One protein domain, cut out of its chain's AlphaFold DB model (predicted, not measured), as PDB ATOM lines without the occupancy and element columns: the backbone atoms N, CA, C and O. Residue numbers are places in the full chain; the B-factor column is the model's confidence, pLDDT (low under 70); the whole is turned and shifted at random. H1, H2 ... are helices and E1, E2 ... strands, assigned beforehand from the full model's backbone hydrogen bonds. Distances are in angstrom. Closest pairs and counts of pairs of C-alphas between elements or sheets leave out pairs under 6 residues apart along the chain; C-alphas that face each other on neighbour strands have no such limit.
ATOM      1  N   CYS A  29      34.635  63.905 -56.509       92.00
ATOM      2  CA  CYS A  29      35.086  62.574 -56.928       92.00
ATOM      3  C   CYS A  29      33.956  61.530 -56.972       92.00
ATOM      4  O   CYS A  29      34.052  60.561 -57.719       92.00
ATOM      5  N   SER A  30      32.852  61.719 -56.237       92.81
ATOM      6  CA  SER A  30      31.715  60.786 -56.285       92.81
ATOM      7  C   SER A  30      31.019  60.735 -57.651       92.81
ATOM      8  O   SER A  30      30.307  59.776 -57.937       92.81
ATOM      9  N   ALA A  31      31.232  61.735 -58.512       90.56
ATOM     10  CA  ALA A  31      30.721  61.744 -59.880       90.56
ATOM     11  C   ALA A  31      31.589  60.937 -60.863       90.56
ATOM     12  O   ALA A  31      31.101  60.527 -61.914       90.56
ATOM     13  N   THR A  32      32.854  60.673 -60.524       89.19
ATOM     14  CA  THR A  32      33.843  60.063 -61.434       89.19
ATOM     15  C   THR A  32      34.506  58.792 -60.899       89.19
ATOM     16  O   THR A  32      35.208  58.129 -61.658       89.19
ATOM     17  N   ASN A  33      34.287  58.436 -59.627       90.75
ATOM     18  CA  ASN A  33      34.925  57.300 -58.947       90.75
ATOM     19  C   ASN A  33      34.607  55.920 -59.569       90.75
ATOM     20  O   ASN A  33      33.957  55.804 -60.600       90.75
ATOM     21  N   ALA A  34      35.054  54.823 -58.948       89.19
ATOM     22  CA  ALA A  34      34.715  53.466 -59.400       89.19
ATOM     23  C   ALA A  34      33.294  53.025 -58.991       89.19
ATOM     24  O   ALA A  34      32.699  52.167 -59.634       89.19
ATOM     25  N   GLY A  35      32.685  53.702 -58.013       93.12
ATOM     26  CA  GLY A  35      31.307  53.462 -57.573       93.12
ATOM     27  C   GLY A  35      31.171  52.341 -56.555       93.12
ATOM     28  O   GLY A  35      30.073  51.821 -56.393       93.12
ATOM     29  N   PHE A  36      32.273  51.950 -55.913       94.81
ATOM     30  CA  PHE A  36      32.245  51.113 -54.721       94.81
ATOM     31  C   PHE A  36      31.632  51.882 -53.553       94.81
ATOM     32  O   PHE A  36      31.904  53.071 -53.372       94.81
ATOM     33  N   ALA A  37      30.845  51.174 -52.755       96.00
ATOM     34  CA  ALA A  37      30.297  51.629 -51.488       96.00
ATOM     35  C   ALA A  37      30.815  50.731 -50.361       96.00
ATOM     36  O   ALA A  37      30.045  50.075 -49.662       96.00
ATOM     37  N   LEU A  38      32.141  50.660 -50.253       94.94
ATOM     38  CA  LEU A  38      32.834  49.920 -49.206       94.94
ATOM     39  C   LEU A  38      33.028  50.799 -47.973       94.94
ATOM     40  O   LEU A  38      33.345  51.985 -48.094       94.94
ATOM     41  N   ARG A  39      32.866  50.196 -46.801       95.00
ATOM     42  CA  ARG A  39      33.242  50.780 -45.514       95.00
ATOM     43  C   ARG A  39      34.674  50.380 -45.161       95.00
ATOM     44  O   ARG A  39      35.216  49.429 -45.718       95.00
ATOM     45  N   GLY A  40      35.288  51.132 -44.252       93.94
ATOM     46  CA  GLY A  40      36.539  50.729 -43.613       93.94
ATOM     47  C   GLY A  40      36.317  49.560 -42.656       93.94
ATOM     48  O   GLY A  40      35.178  49.232 -42.307       93.94
ATOM     49  N   TRP A  41      37.407  48.947 -42.208       94.69
ATOM     50  CA  TRP A  41      37.341  47.897 -41.201       94.69
ATOM     51  C   TRP A  41      37.015  48.510 -39.829       94.69
ATOM     52  O   TRP A  41      37.492  49.608 -39.539       94.69
ATOM     53  N   PRO A  42      36.259  47.841 -38.935       95.75
ATOM     54  CA  PRO A  42      35.933  48.393 -37.615       95.75
ATOM     55  C   PRO A  42      37.144  48.938 -36.837       95.75
ATOM     56  O   PRO A  42      37.097  50.051 -36.310       95.75
ATOM     57  N   ALA A  43      38.266  48.210 -36.868       94.94
ATOM     58  CA  ALA A  43      39.503  48.611 -36.197       94.94
ATOM     59  C   ALA A  43      40.123  49.913 -36.746       94.94
ATOM     60  O   ALA A  43      40.872  50.571 -36.026       94.94
ATOM     61  N   ASP A  44      39.812  50.313 -37.983       94.75
ATOM     62  CA  ASP A  44      40.277  51.588 -38.541       94.75
ATOM     63  C   ASP A  44      39.655  52.761 -37.773       94.75
ATOM     64  O   ASP A  44      40.358  53.688 -37.363       94.75
ATOM     65  N   TYR A  45      38.344  52.677 -37.528       97.38
ATOM     66  CA  TYR A  45      37.551  53.676 -36.808       97.38
ATOM     67  C   TYR A  45      37.843  53.659 -35.307       97.38
ATOM     68  O   TYR A  45      38.098  54.700 -34.701       97.38
ATOM     69  N   ASP A  46      37.922  52.474 -34.702       97.12
ATOM     70  CA  ASP A  46      38.328  52.344 -33.298       97.12
ATOM     71  C   ASP A  46      39.756  52.882 -33.093       97.12
ATOM     72  O   ASP A  46      40.061  53.567 -32.113       97.12
ATOM     73  N   GLY A  47      40.626  52.684 -34.086       95.88
ATOM     74  CA  GLY A  47      41.937  53.310 -34.165       95.88
ATOM     75  C   GLY A  47      41.892  54.844 -34.208       95.88
ATOM     76  O   GLY A  47      42.827  55.480 -33.725       95.88
ATOM     77  N   TRP A  48      40.850  55.470 -34.763       97.12
ATOM     78  CA  TRP A  48      40.673  56.931 -34.721       97.12
ATOM     79  C   TRP A  48      40.254  57.389 -33.328       97.12
ATOM     80  O   TRP A  48      40.827  58.352 -32.811       97.12
ATOM     81  N   ALA A  49      39.318  56.670 -32.704       97.75
ATOM     82  CA  ALA A  49      38.843  56.970 -31.359       97.75
ATOM     83  C   ALA A  49      39.974  56.927 -30.325       97.75
ATOM     84  O   ALA A  49      40.167  57.881 -29.571       97.75
ATOM     85  N   THR A  50      40.790  55.870 -30.358       97.12
ATOM     86  CA  THR A  50      41.957  55.717 -29.469       97.12
ATOM     87  C   THR A  50      43.033  56.786 -29.686       97.12
ATOM     88  O   THR A  50      43.769  57.111 -28.759       97.12
ATOM     89  N   ARG A  51      43.095  57.399 -30.876       96.69
ATOM     90  CA  ARG A  51      43.999  58.517 -31.207       96.69
ATOM     91  C   ARG A  51      43.459  59.898 -30.812       96.69
ATOM     92  O   ARG A  51      43.904  60.904 -31.357       96.69
ATOM     93  N   GLY A  52      42.518  59.955 -29.870       96.81
ATOM     94  CA  GLY A  52      41.992  61.205 -29.320       96.81
ATOM     95  C   GLY A  52      40.786  61.777 -30.067       96.81
ATOM     96  O   GLY A  52      40.512  62.965 -29.932       96.81
ATOM     97  N   ASN A  53      40.058  60.956 -30.835       97.31
ATOM     98  CA  ASN A  53      38.844  61.368 -31.552       97.31
ATOM     99  C   ASN A  53      37.604  60.657 -30.976       97.31
ATOM    100  O   ASN A  53      37.048  59.773 -31.631       97.31
ATOM    101  N   PRO A  54      37.161  60.978 -29.744       96.69
ATOM    102  CA  PRO A  54      35.963  60.362 -29.170       96.69
ATOM    103  C   PRO A  54      34.744  60.584 -30.083       96.69
ATOM    104  O   PRO A  54      34.643  61.620 -30.741       96.69
ATOM    105  N   GLY A  55      33.832  59.611 -30.152       97.25
ATOM    106  CA  GLY A  55      32.704  59.633 -31.091       97.25
ATOM    107  C   GLY A  55      32.990  58.993 -32.454       97.25
ATOM    108  O   GLY A  55      32.068  58.848 -33.254       97.25
ATOM    109  N   TRP A  56      34.242  58.611 -32.735       98.19
ATOM    110  CA  TRP A  56      34.658  58.041 -34.023       98.19
ATOM    111  C   TRP A  56      34.901  56.528 -34.001       98.19
ATOM    112  O   TRP A  56      35.448  56.004 -34.967       98.19
ATOM    113  N   SER A  57      34.505  55.808 -32.943       98.31
ATOM    114  CA  SER A  57      34.565  54.336 -32.959       98.31
ATOM    115  C   SER A  57      33.587  53.754 -33.983       98.31
ATOM    116  O   SER A  57      32.589  54.392 -34.336       98.31
ATOM    117  N   PHE A  58      33.816  52.520 -34.443       97.50
ATOM    118  CA  PHE A  58      32.922  51.885 -35.417       97.50
ATOM    119  C   PHE A  58      31.479  51.833 -34.906       97.50
ATOM    120  O   PHE A  58      30.538  52.153 -35.632       97.50
ATOM    121  N   ARG A  59      31.309  51.494 -33.625       97.38
ATOM    122  CA  ARG A  59      30.004  51.440 -32.959       97.38
ATOM    123  C   ARG A  59      29.276  52.787 -32.986       97.38
ATOM    124  O   ARG A  59      28.067  52.814 -33.193       97.38
ATOM    125  N   GLU A  60      29.993  53.889 -32.772       98.06
ATOM    126  CA  GLU A  60      29.421  55.244 -32.758       98.06
ATOM    127  C   GLU A  60      29.117  55.763 -34.169       98.06
ATOM    128  O   GLU A  60      28.137  56.482 -34.364       98.06
ATOM    129  N   LEU A  61      29.909  55.360 -35.167       97.81
ATOM    130  CA  LEU A  61      29.711  55.748 -36.565       97.81
ATOM    131  C   LEU A  61      28.679  54.886 -37.300       97.81
ATOM    132  O   LEU A  61      28.097  55.346 -38.285       97.81
ATOM    133  N   LEU A  62      28.412  53.658 -36.845       97.56
ATOM    134  CA  LEU A  62      27.485  52.739 -37.505       97.56
ATOM    135  C   LEU A  62      26.095  53.353 -37.778       97.56
ATOM    136  O   LEU A  62      25.620  53.220 -38.910       97.56
ATOM    137  N   PRO A  63      25.443  54.073 -36.842       97.50
ATOM    138  CA  PRO A  63      24.185  54.761 -37.132       97.50
ATOM    139  C   PRO A  63      24.289  55.767 -38.288       97.50
ATOM    140  O   PRO A  63      23.350  55.888 -39.074       97.50
ATOM    141  N   LEU A  64      25.429  56.451 -38.440       97.62
ATOM    142  CA  LEU A  64      25.667  57.382 -39.545       97.62
ATOM    143  C   LEU A  64      25.874  56.640 -40.867       97.62
ATOM    144  O   LEU A  64      25.288  57.038 -41.872       97.62
ATOM    145  N   PHE A  65      26.631  55.535 -40.881       97.31
ATOM    146  CA  PHE A  65      26.759  54.700 -42.082       97.31
ATOM    147  C   PHE A  65      25.398  54.184 -42.554       97.31
ATOM    148  O   PHE A  65      25.072  54.309 -43.734       97.31
ATOM    149  N   ARG A  66      24.565  53.708 -41.624       97.38
ATOM    150  CA  ARG A  66      23.193  53.277 -41.915       97.38
ATOM    151  C   ARG A  66      22.316  54.432 -42.406       97.38
ATOM    152  O   ARG A  66      21.517  54.250 -43.312       97.38
ATOM    153  N   ALA A  67      22.465  55.639 -41.866       97.38
ATOM    154  CA  ALA A  67      21.692  56.794 -42.328       97.38
ATOM    155  C   ALA A  67      22.051  57.238 -43.761       97.38
ATOM    156  O   ALA A  67      21.215  57.816 -44.459       97.38
ATOM    157  N   VAL A  68      23.284  56.985 -44.211       97.00
ATOM    158  CA  VAL A  68      23.746  57.347 -45.561       97.00
ATOM    159  C   VAL A  68      23.144  56.438 -46.632       97.00
ATOM    160  O   VAL A  68      22.823  56.912 -47.728       97.00
ATOM    161  N   GLU A  69      22.995  55.148 -46.345       96.19
ATOM    162  CA  GLU A  69      22.690  54.140 -47.358       96.19
ATOM    163  C   GLU A  69      21.219  53.705 -47.408       96.19
ATOM    164  O   GLU A  69      20.485  53.690 -46.418       96.19
ATOM    165  N   ALA A  70      20.804  53.316 -48.609       96.88
ATOM    166  CA  ALA A  70      19.640  52.491 -48.869       96.88
ATOM    167  C   ALA A  70      20.111  51.223 -49.593       96.88
ATOM    168  O   ALA A  70      20.075  51.149 -50.825       96.88
ATOM    169  N   ASP A  71      20.624  50.261 -48.826       96.19
ATOM    170  CA  ASP A  71      21.020  48.947 -49.330       96.19
ATOM    171  C   ASP A  71      19.771  48.129 -49.665       96.19
ATOM    172  O   ASP A  71      18.842  48.023 -48.859       96.19
ATOM    173  N   ARG A  72      19.711  47.627 -50.902       90.56
ATOM    174  CA  ARG A  72      18.562  46.870 -51.419       90.56
ATOM    175  C   ARG A  72      18.813  45.367 -51.473       90.56
ATOM    176  O   ARG A  72      17.862  44.635 -51.718       90.56
ATOM    177  N   ASP A  73      20.051  44.921 -51.266       92.62
ATOM    178  CA  ASP A  73      20.419  43.510 -51.420       92.62
ATOM    179  C   ASP A  73      20.838  42.861 -50.095       92.62
ATOM    180  O   ASP A  73      20.732  41.646 -49.952       92.62
ATOM    181  N   VAL A  74      21.289  43.648 -49.111       91.19
ATOM    182  CA  VAL A  74      21.676  43.158 -47.780       91.19
ATOM    183  C   VAL A  74      20.987  43.989 -46.706       91.19
ATOM    184  O   VAL A  74      20.880  45.206 -46.832       91.19
ATOM    185  N   GLY A  75      20.512  43.329 -45.646       85.75
ATOM    186  CA  GLY A  75      19.896  43.966 -44.483       85.75
ATOM    187  C   GLY A  75      20.477  43.489 -43.159       85.75
ATOM    188  O   GLY A  75      21.543  42.885 -43.110       85.75
ATOM    189  N   GLY A  76      19.766  43.780 -42.073       87.62
ATOM    190  CA  GLY A  76      20.189  43.441 -40.716       87.62
ATOM    191  C   GLY A  76      20.738  44.640 -39.948       87.62
ATOM    192  O   GLY A  76      20.545  45.797 -40.323       87.62
ATOM    193  N   GLU A  77      21.402  44.365 -38.828       90.81
ATOM    194  CA  GLU A  77      21.813  45.405 -37.876       90.81
ATOM    195  C   GLU A  77      22.880  46.365 -38.432       90.81
ATOM    196  O   GLU A  77      22.966  47.515 -37.994       90.81
ATOM    197  N   TRP A  78      23.637  45.923 -39.444       93.94
ATOM    198  CA  TRP A  78      24.737  46.681 -40.042       93.94
ATOM    199  C   TRP A  78      24.302  47.641 -41.154       93.94
ATOM    200  O   TRP A  78      25.092  48.505 -41.536       93.94
ATOM    201  N   HIS A  79      23.072  47.533 -41.668       96.75
ATOM    202  CA  HIS A  79      22.662  48.224 -42.893       96.75
ATOM    203  C   HIS A  79      21.529  49.229 -42.719       96.75
ATOM    204  O   HIS A  79      20.700  49.161 -41.803       96.75
ATOM    205  N   GLY A  80      21.553  50.224 -43.601       96.75
ATOM    206  CA  GLY A  80      20.503  51.211 -43.787       96.75
ATOM    207  C   GLY A  80      19.675  50.928 -45.030       96.75
ATOM    208  O   GLY A  80      20.196  50.462 -46.037       96.75
ATOM    209  N   HIS A  81      18.383  51.250 -44.983       96.44
ATOM    210  CA  HIS A  81      17.453  50.988 -46.094       96.44
ATOM    211  C   HIS A  81      16.724  52.237 -46.597       96.44
ATOM    212  O   HIS A  81      15.979  52.179 -47.572       96.44
ATOM    213  N   THR A  82      16.920  53.376 -45.935       95.56
ATOM    214  CA  THR A  82      16.138  54.602 -46.162       95.56
ATOM    215  C   THR A  82      17.001  55.808 -46.518       95.56
ATOM    216  O   THR A  82      16.469  56.871 -46.856       95.56
ATOM    217  N   GLY A  83      18.326  55.654 -46.468       96.62
ATOM    218  CA  GLY A  83      19.278  56.707 -46.772       96.62
ATOM    219  C   GLY A  83      19.225  57.173 -48.232       96.62
ATOM    220  O   GLY A  83      18.609  56.556 -49.104       96.62
ATOM    221  N   PRO A  84      19.846  58.319 -48.543       96.50
ATOM    222  CA  PRO A  84      19.836  58.892 -49.886       96.50
ATOM    223  C   PRO A  84      20.687  58.146 -50.914       96.50
ATOM    224  O   PRO A  84      20.486  58.371 -52.108       96.50
ATOM    225  N   VAL A  85      21.645  57.315 -50.495       97.25
ATOM    226  CA  VAL A  85      22.571  56.640 -51.411       97.25
ATOM    227  C   VAL A  85      22.120  55.194 -51.630       97.25
ATOM    228  O   VAL A  85      22.307  54.374 -50.736       97.25
ATOM    229  N   PRO A  86      21.543  54.844 -52.794       96.94
ATOM    230  CA  PRO A  86      21.138  53.469 -53.051       96.94
ATOM    231  C   PRO A  86      22.372  52.591 -53.251       96.94
ATOM    232  O   PRO A  86      23.251  52.943 -54.041       96.94
ATOM    233  N   ILE A  87      22.418  51.454 -52.563       96.88
ATOM    234  CA  ILE A  87      23.498  50.472 -52.676       96.88
ATOM    235  C   ILE A  87      22.957  49.200 -53.316       96.88
ATOM    236  O   ILE A  87      21.872  48.733 -52.962       96.88
ATOM    237  N   ARG A  88      23.715  48.679 -54.286       95.00
ATOM    238  CA  ARG A  88      23.448  47.429 -54.991       95.00
ATOM    239  C   ARG A  88      24.684  46.551 -55.110       95.00
ATOM    240  O   ARG A  88      25.800  47.056 -55.215       95.00
ATOM    241  N   ARG A  89      24.475  45.247 -55.184       94.25
ATOM    242  CA  ARG A  89      25.428  44.202 -55.545       94.25
ATOM    243  C   ARG A  89      24.902  43.515 -56.812       94.25
ATOM    244  O   ARG A  89      23.694  43.330 -56.931       94.25
ATOM    245  N   PRO A  90      25.772  43.170 -57.772       91.81
ATOM    246  CA  PRO A  90      25.346  42.449 -58.967       91.81
ATOM    247  C   PRO A  90      24.840  41.048 -58.605       91.81
ATOM    248  O   PRO A  90      25.528  40.305 -57.898       91.81
ATOM    249  N   ALA A  91      23.672  40.680 -59.122       91.00
ATOM    250  CA  ALA A  91      23.153  39.322 -59.058       91.00
ATOM    251  C   ALA A  91      23.985  38.369 -59.948       91.00
ATOM    252  O   ALA A  91      24.670  38.822 -60.874       91.00
ATOM    253  N   PRO A  92      23.970  37.043 -59.697       90.62
ATOM    254  CA  PRO A  92      24.795  36.085 -60.443       90.62
ATOM    255  C   PRO A  92      24.611  36.109 -61.972       90.62
ATOM    256  O   PRO A  92      25.568  35.882 -62.722       90.62
ATOM    257  N   ASP A  93      23.399  36.401 -62.441       90.44
ATOM    258  CA  ASP A  93      23.025  36.531 -63.853       90.44
ATOM    259  C   ASP A  93      23.471  37.865 -64.480       90.44
ATOM    260  O   ASP A  93      23.663  37.943 -65.692       90.44
ATOM    261  N   GLU A  94      23.744  38.887 -63.665       89.31
ATOM    262  CA  GLU A  94      24.304  40.175 -64.102       89.31
ATOM    263  C   GLU A  94      25.835  40.144 -64.265       89.31
ATOM    264  O   GLU A  94      26.435  41.091 -64.794       89.31
ATOM    265  N   LEU A  95      26.491  39.075 -63.806       89.88
ATOM    266  CA  LEU A  95      27.937  38.914 -63.923       89.88
ATOM    267  C   LEU A  95      28.342  38.530 -65.350       89.88
ATOM    268  O   LEU A  95      27.687  37.746 -66.037       89.88
ATOM    269  N   SER A  96      29.487  39.032 -65.804       88.31
ATOM    270  CA  SER A  96      30.111  38.542 -67.032       88.31
ATOM    271  C   SER A  96      30.781  37.183 -66.808       88.31
ATOM    272  O   SER A  96      31.114  36.811 -65.680       88.31
ATOM    273  N   ALA A  97      31.065  36.454 -67.892       87.69
ATOM    274  CA  ALA A  97      31.778  35.176 -67.814       87.69
ATOM    275  C   ALA A  97      33.132  35.294 -67.088       87.69
ATOM    276  O   ALA A  97      33.476  34.434 -66.285       87.69
ATOM    277  N   LEU A  98      33.872  36.390 -67.299       86.62
ATOM    278  CA  LEU A  98      35.147  36.609 -66.610       86.62
ATOM    279  C   LEU A  98      34.974  36.965 -65.129       86.62
ATOM    280  O   LEU A  98      35.853  36.671 -64.329       86.62
ATOM    281  N   GLN A  99      33.870  37.610 -64.753       90.12
ATOM    282  CA  GLN A  99      33.582  37.888 -63.344       90.12
ATOM    283  C   GLN A  99      33.234  36.605 -62.598       90.12
ATOM    284  O   GLN A  99      33.749  36.408 -61.503       90.12
ATOM    285  N   ARG A 100      32.451  35.713 -63.217       91.31
ATOM    286  CA  ARG A 100      32.215  34.363 -62.690       91.31
ATOM    287  C   ARG A 100      33.515  33.573 -62.567       91.31
ATOM    288  O   ARG A 100      33.837  33.142 -61.474       91.31
ATOM    289  N   ALA A 101      34.332  33.530 -63.621       90.44
ATOM    290  CA  ALA A 101      35.627  32.848 -63.575       90.44
ATOM    291  C   ALA A 101      36.563  33.397 -62.481       90.44
ATOM    292  O   ALA A 101      37.273  32.630 -61.838       90.44
ATOM    293  N   PHE A 102      36.562  34.716 -62.244       91.62
ATOM    294  CA  PHE A 102      37.299  35.312 -61.128       91.62
ATOM    295  C   PHE A 102      36.770  34.832 -59.770       91.62
ATOM    296  O   PHE A 102      37.573  34.477 -58.910       91.62
ATOM    297  N   LEU A 103      35.444  34.819 -59.577       94.25
ATOM    298  CA  LEU A 103      34.827  34.318 -58.347       94.25
ATOM    299  C   LEU A 103      35.162  32.842 -58.121       94.25
ATOM    300  O   LEU A 103      35.646  32.509 -57.046       94.25
ATOM    301  N   ASP A 104      34.975  31.996 -59.135       94.12
ATOM    302  CA  ASP A 104      35.219  30.553 -59.059       94.12
ATOM    303  C   ASP A 104      36.684  30.255 -58.714       94.12
ATOM    304  O   ASP A 104      36.977  29.461 -57.820       94.12
ATOM    305  N   ALA A 105      37.620  30.942 -59.378       94.12
ATOM    306  CA  ALA A 105      39.047  30.774 -59.128       94.12
ATOM    307  C   ALA A 105      39.448  31.234 -57.718       94.12
ATOM    308  O   ALA A 105      40.229  30.560 -57.049       94.12
ATOM    309  N   ALA A 106      38.920  32.367 -57.250       95.62
ATOM    310  CA  ALA A 106      39.217  32.865 -55.910       95.62
ATOM    311  C   ALA A 106      38.561  32.006 -54.814       95.62
ATOM    312  O   ALA A 106      39.170  31.789 -53.767       95.62
ATOM    313  N   ALA A 107      37.365  31.466 -55.058       96.44
ATOM    314  CA  ALA A 107      36.639  30.625 -54.106       96.44
ATOM    315  C   ALA A 107      37.346  29.290 -53.814       96.44
ATOM    316  O   ALA A 107      37.103  28.682 -52.776       96.44
ATOM    317  N   ALA A 108      38.271  28.854 -54.676       96.06
ATOM    318  CA  ALA A 108      39.112  27.684 -54.416       96.06
ATOM    319  C   ALA A 108      40.101  27.881 -53.247       96.06
ATOM    320  O   ALA A 108      40.607  26.897 -52.710       96.06
ATOM    321  N   GLY A 109      40.392  29.128 -52.854       95.62
ATOM    322  CA  GLY A 109      41.323  29.449 -51.763       95.62
ATOM    323  C   GLY A 109      40.795  30.442 -50.727       95.62
ATOM    324  O   GLY A 109      41.483  30.712 -49.745       95.62
ATOM    325  N   HIS A 110      39.599  30.998 -50.928       96.69
ATOM    326  CA  HIS A 110      39.036  32.056 -50.093       96.69
ATOM    327  C   HIS A 110      37.545  31.828 -49.837       96.69
ATOM    328  O   HIS A 110      36.830  31.304 -50.687       96.69
ATOM    329  N   ALA A 111      37.066  32.262 -48.668       96.62
ATOM    330  CA  ALA A 111      35.654  32.167 -48.319       96.62
ATOM    331  C   ALA A 111      34.782  32.982 -49.286       96.62
ATOM    332  O   ALA A 111      35.181  34.052 -49.747       96.62
ATOM    333  N   LEU A 112      33.572  32.498 -49.558       96.75
ATOM    334  CA  LEU A 112      32.557  33.287 -50.247       96.75
ATOM    335  C   LEU A 112      31.934  34.280 -49.265       96.75
ATOM    336  O   LEU A 112      31.502  33.907 -48.177       96.75
ATOM    337  N   VAL A 113      31.867  35.542 -49.671       95.69
ATOM    338  CA  VAL A 113      31.323  36.643 -48.878       95.69
ATOM    339  C   VAL A 113      30.169  37.271 -49.643       95.69
ATOM    340  O   VAL A 113      30.352  37.803 -50.735       95.69
ATOM    341  N   ALA A 114      28.968  37.233 -49.068       93.38
ATOM    342  CA  ALA A 114      27.805  37.907 -49.646       93.38
ATOM    343  C   ALA A 114      27.839  39.429 -49.416       93.38
ATOM    344  O   ALA A 114      27.297  40.193 -50.215       93.38
ATOM    345  N   ASP A 115      28.500  39.868 -48.342       95.31
ATOM    346  CA  ASP A 115      28.605  41.271 -47.972       95.31
ATOM    347  C   ASP A 115      29.987  41.641 -47.427       95.31
ATOM    348  O   ASP A 115      30.373  41.217 -46.343       95.31
ATOM    349  N   HIS A 116      30.707  42.484 -48.167       95.44
ATOM    350  CA  HIS A 116      32.016  43.012 -47.762       95.44
ATOM    351  C   HIS A 116      31.934  44.110 -46.695       95.44
ATOM    352  O   HIS A 116      32.960  44.480 -46.137       95.44
ATOM    353  N   ASN A 117      30.745  44.655 -46.419       95.81
ATOM    354  CA  ASN A 117      30.553  45.685 -45.394       95.81
ATOM    355  C   ASN A 117      30.189  45.113 -44.013       95.81
ATOM    356  O   ASN A 117      30.146  45.877 -43.041       95.81
ATOM    357  N   ALA A 118      29.938  43.805 -43.916       93.56
ATOM    358  CA  ALA A 118      29.698  43.123 -42.657       93.56
ATOM    359  C   ALA A 118      31.004  43.049 -41.843       93.56
ATOM    360  O   ALA A 118      32.057  42.705 -42.391       93.56
ATOM    361  N   PRO A 119      30.973  43.341 -40.530       92.44
ATOM    362  CA  PRO A 119      32.150  43.191 -39.680       92.44
ATOM    363  C   PRO A 119      32.740  41.778 -39.773       92.44
ATOM    364  O   PRO A 119      32.022  40.791 -39.633       92.44
ATOM    365  N   GLY A 120      34.053  41.675 -39.999       91.12
ATOM    366  CA  GLY A 120      34.737  40.381 -40.108       91.12
ATOM    367  C   GLY A 120      34.720  39.752 -41.507       91.12
ATOM    368  O   GLY A 120      35.350  38.715 -41.700       91.12
ATOM    369  N   ALA A 121      34.048  40.360 -42.488       93.31
ATOM    370  CA  ALA A 121      33.941  39.808 -43.832       93.31
ATOM    371  C   ALA A 121      35.281  39.840 -44.587       93.31
ATOM    372  O   ALA A 121      35.748  40.891 -45.027       93.31
ATOM    373  N   VAL A 122      35.885  38.664 -44.779       95.56
ATOM    374  CA  VAL A 122      37.100  38.481 -45.584       95.56
ATOM    375  C   VAL A 122      36.906  37.309 -46.530       95.56
ATOM    376  O   VAL A 122      36.541  36.212 -46.112       95.56
ATOM    377  N   GLY A 123      37.135  37.545 -47.818       96.75
ATOM    378  CA  GLY A 123      36.861  36.567 -48.858       96.75
ATOM    379  C   GLY A 123      36.462  37.214 -50.175       96.75
ATOM    380  O   GLY A 123      36.723  38.396 -50.406       96.75
ATOM    381  N   VAL A 124      35.877  36.423 -51.067       97.81
ATOM    382  CA  VAL A 124      35.520  36.818 -52.430       97.81
ATOM    383  C   VAL A 124      34.007  36.928 -52.590       97.81
ATOM    384  O   VAL A 124      33.256  36.089 -52.100       97.81
ATOM    385  N   GLY A 125      33.546  37.955 -53.300       96.75
ATOM    386  CA  GLY A 125      32.123  38.111 -53.569       96.75
ATOM    387  C   GLY A 125      31.752  39.334 -54.398       96.75
ATOM    388  O   GLY A 125      32.639  40.055 -54.880       96.75
ATOM    389  N   PRO A 126      30.444  39.580 -54.575       95.88
ATOM    390  CA  PRO A 126      29.946  40.760 -55.260       95.88
ATOM    391  C   PRO A 126      30.255  42.018 -54.447       95.88
ATOM    392  O   PRO A 126      30.069  42.068 -53.233       95.88
ATOM    393  N   ALA A 127      30.728  43.057 -55.123       95.81
ATOM    394  CA  ALA A 127      31.085  44.296 -54.459       95.81
ATOM    395  C   ALA A 127      29.861  45.213 -54.283       95.81
ATOM    396  O   ALA A 127      29.088  45.372 -55.234       95.81
ATOM    397  N   PRO A 128      29.691  45.864 -53.117       96.00
ATOM    398  CA  PRO A 128      28.641  46.853 -52.916       96.00
ATOM    399  C   PRO A 128      28.934  48.112 -53.731       96.00
ATOM    400  O   PRO A 128      30.059  48.626 -53.748       96.00
ATOM    401  N   ARG A 129      27.915  48.630 -54.414       95.38
ATOM    402  CA  ARG A 129      28.049  49.743 -55.350       95.38
ATOM    403  C   ARG A 129      26.920  50.747 -55.257       95.38
ATOM    404  O   ARG A 129      25.757  50.378 -55.181       95.38
ATOM    405  N   ASN A 130      27.247  52.026 -55.422       95.81
ATOM    406  CA  ASN A 130      26.259  53.099 -55.568       95.81
ATOM    407  C   ASN A 130      25.864  53.330 -57.039       95.81
ATOM    408  O   ASN A 130      25.783  54.469 -57.509       95.81
ATOM    409  N   VAL A 131      25.677  52.251 -57.802       93.00
ATOM    410  CA  VAL A 131      25.258  52.319 -59.207       93.00
ATOM    411  C   VAL A 131      23.896  51.658 -59.350       93.00
ATOM    412  O   VAL A 131      23.768  50.458 -59.148       93.00
ATOM    413  N   CYS A 132      22.890  52.454 -59.704       86.62
ATOM    414  CA  CYS A 132      21.510  52.016 -59.897       86.62
ATOM    415  C   CYS A 132      21.135  52.246 -61.358       86.62
ATOM    416  O   CYS A 132      21.411  53.319 -61.885       86.62
ATOM    417  N   ASP A 133      20.565  51.242 -62.025       83.88
ATOM    418  CA  ASP A 133      20.116  51.347 -63.423       83.88
ATOM    419  C   ASP A 133      21.207  51.894 -64.362       83.88
ATOM    420  O   ASP A 133      20.975  52.729 -65.232       83.88
ATOM    421  N   ARG A 134      22.448  51.426 -64.147       84.25
ATOM    422  CA  ARG A 134      23.679  51.849 -64.851       84.25
ATOM    423  C   ARG A 134      24.107  53.304 -64.606       84.25
ATOM    424  O   ARG A 134      25.124  53.729 -65.157       84.25
ATOM    425  N   LEU A 135      23.415  54.044 -63.743       90.19
ATOM    426  CA  LEU A 135      23.761  55.400 -63.332       90.19
ATOM    427  C   LEU A 135      24.524  55.395 -62.008       90.19
ATOM    428  O   LEU A 135      24.113  54.790 -61.019       90.19
ATOM    429  N   GLY A 249      32.729  46.977 -65.367       80.75
ATOM    430  CA  GLY A 249      33.886  46.622 -64.529       80.75
ATOM    431  C   GLY A 249      33.560  46.679 -63.031       80.75
ATOM    432  O   GLY A 249      32.496  47.173 -62.664       80.75
ATOM    433  N   PHE A 250      34.489  46.219 -62.179       87.12
ATOM    434  CA  PHE A 250      34.425  46.424 -60.721       87.12
ATOM    435  C   PHE A 250      33.162  45.865 -60.040       87.12
ATOM    436  O   PHE A 250      32.596  46.495 -59.156       87.12
ATOM    437  N   GLN A 251      32.706  44.689 -60.474       92.12
ATOM    438  CA  GLN A 251      31.502  44.036 -59.938       92.12
ATOM    439  C   GLN A 251      31.781  43.055 -58.802       92.12
ATOM    440  O   GLN A 251      30.914  42.802 -57.975       92.12
ATOM    441  N   VAL A 252      32.985  42.496 -58.773       94.44
ATOM    442  CA  VAL A 252      33.408  41.479 -57.814       94.44
ATOM    443  C   VAL A 252      34.758  41.872 -57.247       94.44
ATOM    444  O   VAL A 252      35.549  42.548 -57.920       94.44
ATOM    445  N   MET A 253      35.005  41.458 -56.014       96.25
ATOM    446  CA  MET A 253      36.243  41.743 -55.309       96.25
ATOM    447  C   MET A 253      36.628  40.599 -54.381       96.25
ATOM    448  O   MET A 253      35.783  39.799 -53.978       96.25
ATOM    449  N   LEU A 254      37.914  40.556 -54.054       96.94
ATOM    450  CA  LEU A 254      38.488  39.711 -53.021       96.94
ATOM    451  C   LEU A 254      39.153  40.612 -51.978       96.94
ATOM    452  O   LEU A 254      39.990  41.445 -52.328       96.94
ATOM    453  N   THR A 255      38.798  40.401 -50.718       95.94
ATOM    454  CA  THR A 255      39.446  40.991 -49.546       95.94
ATOM    455  C   THR A 255      40.308  39.922 -48.899       95.94
ATOM    456  O   THR A 255      39.834  38.805 -48.689       95.94
ATOM    457  N   LEU A 256      41.574  40.233 -48.620       94.88
ATOM    458  CA  LEU A 256      42.524  39.269 -48.069       94.88
ATOM    459  C   LEU A 256      43.638  39.944 -47.264       94.88
ATOM    460  O   LEU A 256      43.891  41.141 -47.391       94.88
ATOM    461  N   TRP A 257      44.341  39.131 -46.483       94.06
ATOM    462  CA  TRP A 257      45.590  39.509 -45.839       94.06
ATOM    463  C   TRP A 257      46.783  39.185 -46.735       94.06
ATOM    464  O   TRP A 257      46.898  38.094 -47.300       94.06
ATOM    465  N   SER A 258      47.713  40.125 -46.834       92.38
ATOM    466  CA  SER A 258      49.044  39.893 -47.361       92.38
ATOM    467  C   SER A 258      49.829  38.986 -46.416       92.38
ATOM    468  O   SER A 258      49.558  38.884 -45.220       92.38
ATOM    469  N   ARG A 259      50.904  38.377 -46.926       89.62
ATOM    470  CA  ARG A 259      51.817  37.568 -46.101       89.62
ATOM    471  C   ARG A 259      52.452  38.354 -44.942       89.62
ATOM    472  O   ARG A 259      52.969  37.745 -44.011       89.62
ATOM    473  N   ARG A 260      52.480  39.688 -45.024       89.38
ATOM    474  CA  ARG A 260      53.054  40.572 -43.999       89.38
ATOM    475  C   ARG A 260      51.990  41.247 -43.138       89.38
ATOM    476  O   ARG A 260      52.346  42.090 -42.315       89.38
ATOM    477  N   ALA A 261      50.719  40.899 -43.324       88.19
ATOM    478  CA  ALA A 261      49.658  41.418 -42.489       88.19
ATOM    479  C   ALA A 261      49.872  41.008 -41.026       88.19
ATOM    480  O   ALA A 261      50.502  39.993 -40.715       88.19
ATOM    481  N   ARG A 262      49.349  41.825 -40.113       83.69
ATOM    482  CA  ARG A 262      49.410  41.523 -38.681       83.69
ATOM    483  C   ARG A 262      48.458  40.356 -38.373       83.69
ATOM    484  O   ARG A 262      47.352  40.385 -38.906       83.69
ATOM    485  N   PRO A 263      48.840  39.396 -37.505       68.75
ATOM    486  CA  PRO A 263      48.053  38.185 -37.224       68.75
ATOM    487  C   PRO A 263      46.587  38.418 -36.819       68.75
ATOM    488  O   PRO A 263      45.755  37.574 -37.112       68.75
ATOM    489  N   ASP A 264      46.269  39.586 -36.253       77.44
ATOM    490  CA  ASP A 264      44.913  39.985 -35.836       77.44
ATOM    491  C   ASP A 264      44.526  41.377 -36.379       77.44
ATOM    492  O   ASP A 264      43.715  42.106 -35.805       77.44
ATOM    493  N   GLY A 265      45.190  41.808 -37.455       83.31
ATOM    494  CA  GLY A 265      44.971  43.112 -38.076       83.31
ATOM    495  C   GLY A 265      43.850  43.109 -39.120       83.31
ATOM    496  O   GLY A 265      43.413  42.046 -39.566       83.31
ATOM    497  N   PRO A 266      43.408  44.299 -39.566       90.75
ATOM    498  CA  PRO A 266      42.515  44.402 -40.715       90.75
ATOM    499  C   PRO A 266      43.157  43.778 -41.970       90.75
ATOM    500  O   PRO A 266      44.391  43.750 -42.075       90.75
ATOM    501  N   PRO A 267      42.349  43.291 -42.930       92.75
ATOM    502  CA  PRO A 267      42.855  42.929 -44.248       92.75
ATOM    503  C   PRO A 267      43.511  44.149 -44.906       92.75
ATOM    504  O   PRO A 267      43.007  45.268 -44.823       92.75
ATOM    505  N   ASP A 268      44.653  43.935 -45.551       92.56
ATOM    506  CA  ASP A 268      45.506  44.986 -46.117       92.56
ATOM    507  C   ASP A 268      45.563  44.943 -47.653       92.56
ATOM    508  O   ASP A 268      46.251  45.758 -48.271       92.56
ATOM    509  N   LEU A 269      44.826  44.017 -48.284       94.06
ATOM    510  CA  LEU A 269      44.731  43.896 -49.734       94.06
ATOM    511  C   LEU A 269      43.285  43.765 -50.211       94.06
ATOM    512  O   LEU A 269      42.501  42.945 -49.727       94.06
ATOM    513  N   HIS A 270      42.989  44.514 -51.271       94.31
ATOM    514  CA  HIS A 270      41.825  44.294 -52.115       94.31
ATOM    515  C   HIS A 270      42.271  43.960 -53.534       94.31
ATOM    516  O   HIS A 270      43.088  44.666 -54.130       94.31
ATOM    517  N   LEU A 271      41.685  42.910 -54.096       94.06
ATOM    518  CA  LEU A 271      41.861  42.539 -55.490       94.06
ATOM    519  C   LEU A 271      40.548  42.748 -56.239       94.06
ATOM    520  O   LEU A 271      39.497  42.238 -55.852       94.06
ATOM    521  N   PHE A 272      40.621  43.486 -57.343       89.69
ATOM    522  CA  PHE A 272      39.464  43.806 -58.168       89.69
ATOM    523  C   PHE A 272      39.687  43.353 -59.600       89.69
ATOM    524  O   PHE A 272      40.740  43.603 -60.190       89.69
ATOM    525  N   ARG A 273      38.639  42.811 -60.225       84.31
ATOM    526  CA  ARG A 273      38.637  42.637 -61.678       84.31
ATOM    527  C   ARG A 273      38.331  43.974 -62.353       84.31
ATOM    528  O   ARG A 273      37.194  44.465 -62.334       84.31
TER     529      ARG A 273
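AT A GLANCE: This is residues 29 to 135 and 249 to 273 of the 279 residues of the protein "GMC_OxRdtase_N domain-containing protein" of Micromonospora globispora (UniProt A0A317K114). What shape? With little regular structure, loops join a corner of H1 and H2, and parallel E1 and E2 beyond, to an antiparallel sheet E3-E4-E5 with H3 over one face. How large? The 132 printed residues, 50 in named elements, mixed in class, are compact, with radius of gyration of the C-alphas 15.4 A and spans 47 by 38 by 29 A.

HOW THE PARTS SIT: How do helices stand? H1, residues 42 to 50, touches H2, 58 to 68, at a steep tilt of 62 degrees. H3, 97 to 107, has height 8.9 A over the sheet, over E3, 123 to 126, and E4, 252 to 256. Which strands pair? E4 and E5, 269 to 272, form a hairpin, with N 254 and O 271 2.9 A apart.

IN THESE COORDINATES: Where does H1 begin? C-alpha 42 is at (35.933, 48.393, -37.615). Where does E5 end? C-alpha 272 is at (39.464, 43.806, -58.168).

THE WHOLE: Is it cut? Residues 136 to 248 are not printed; C-alphas 135 and 249 are 13.5 A apart. Is confidence low? Residue 263 is under 70.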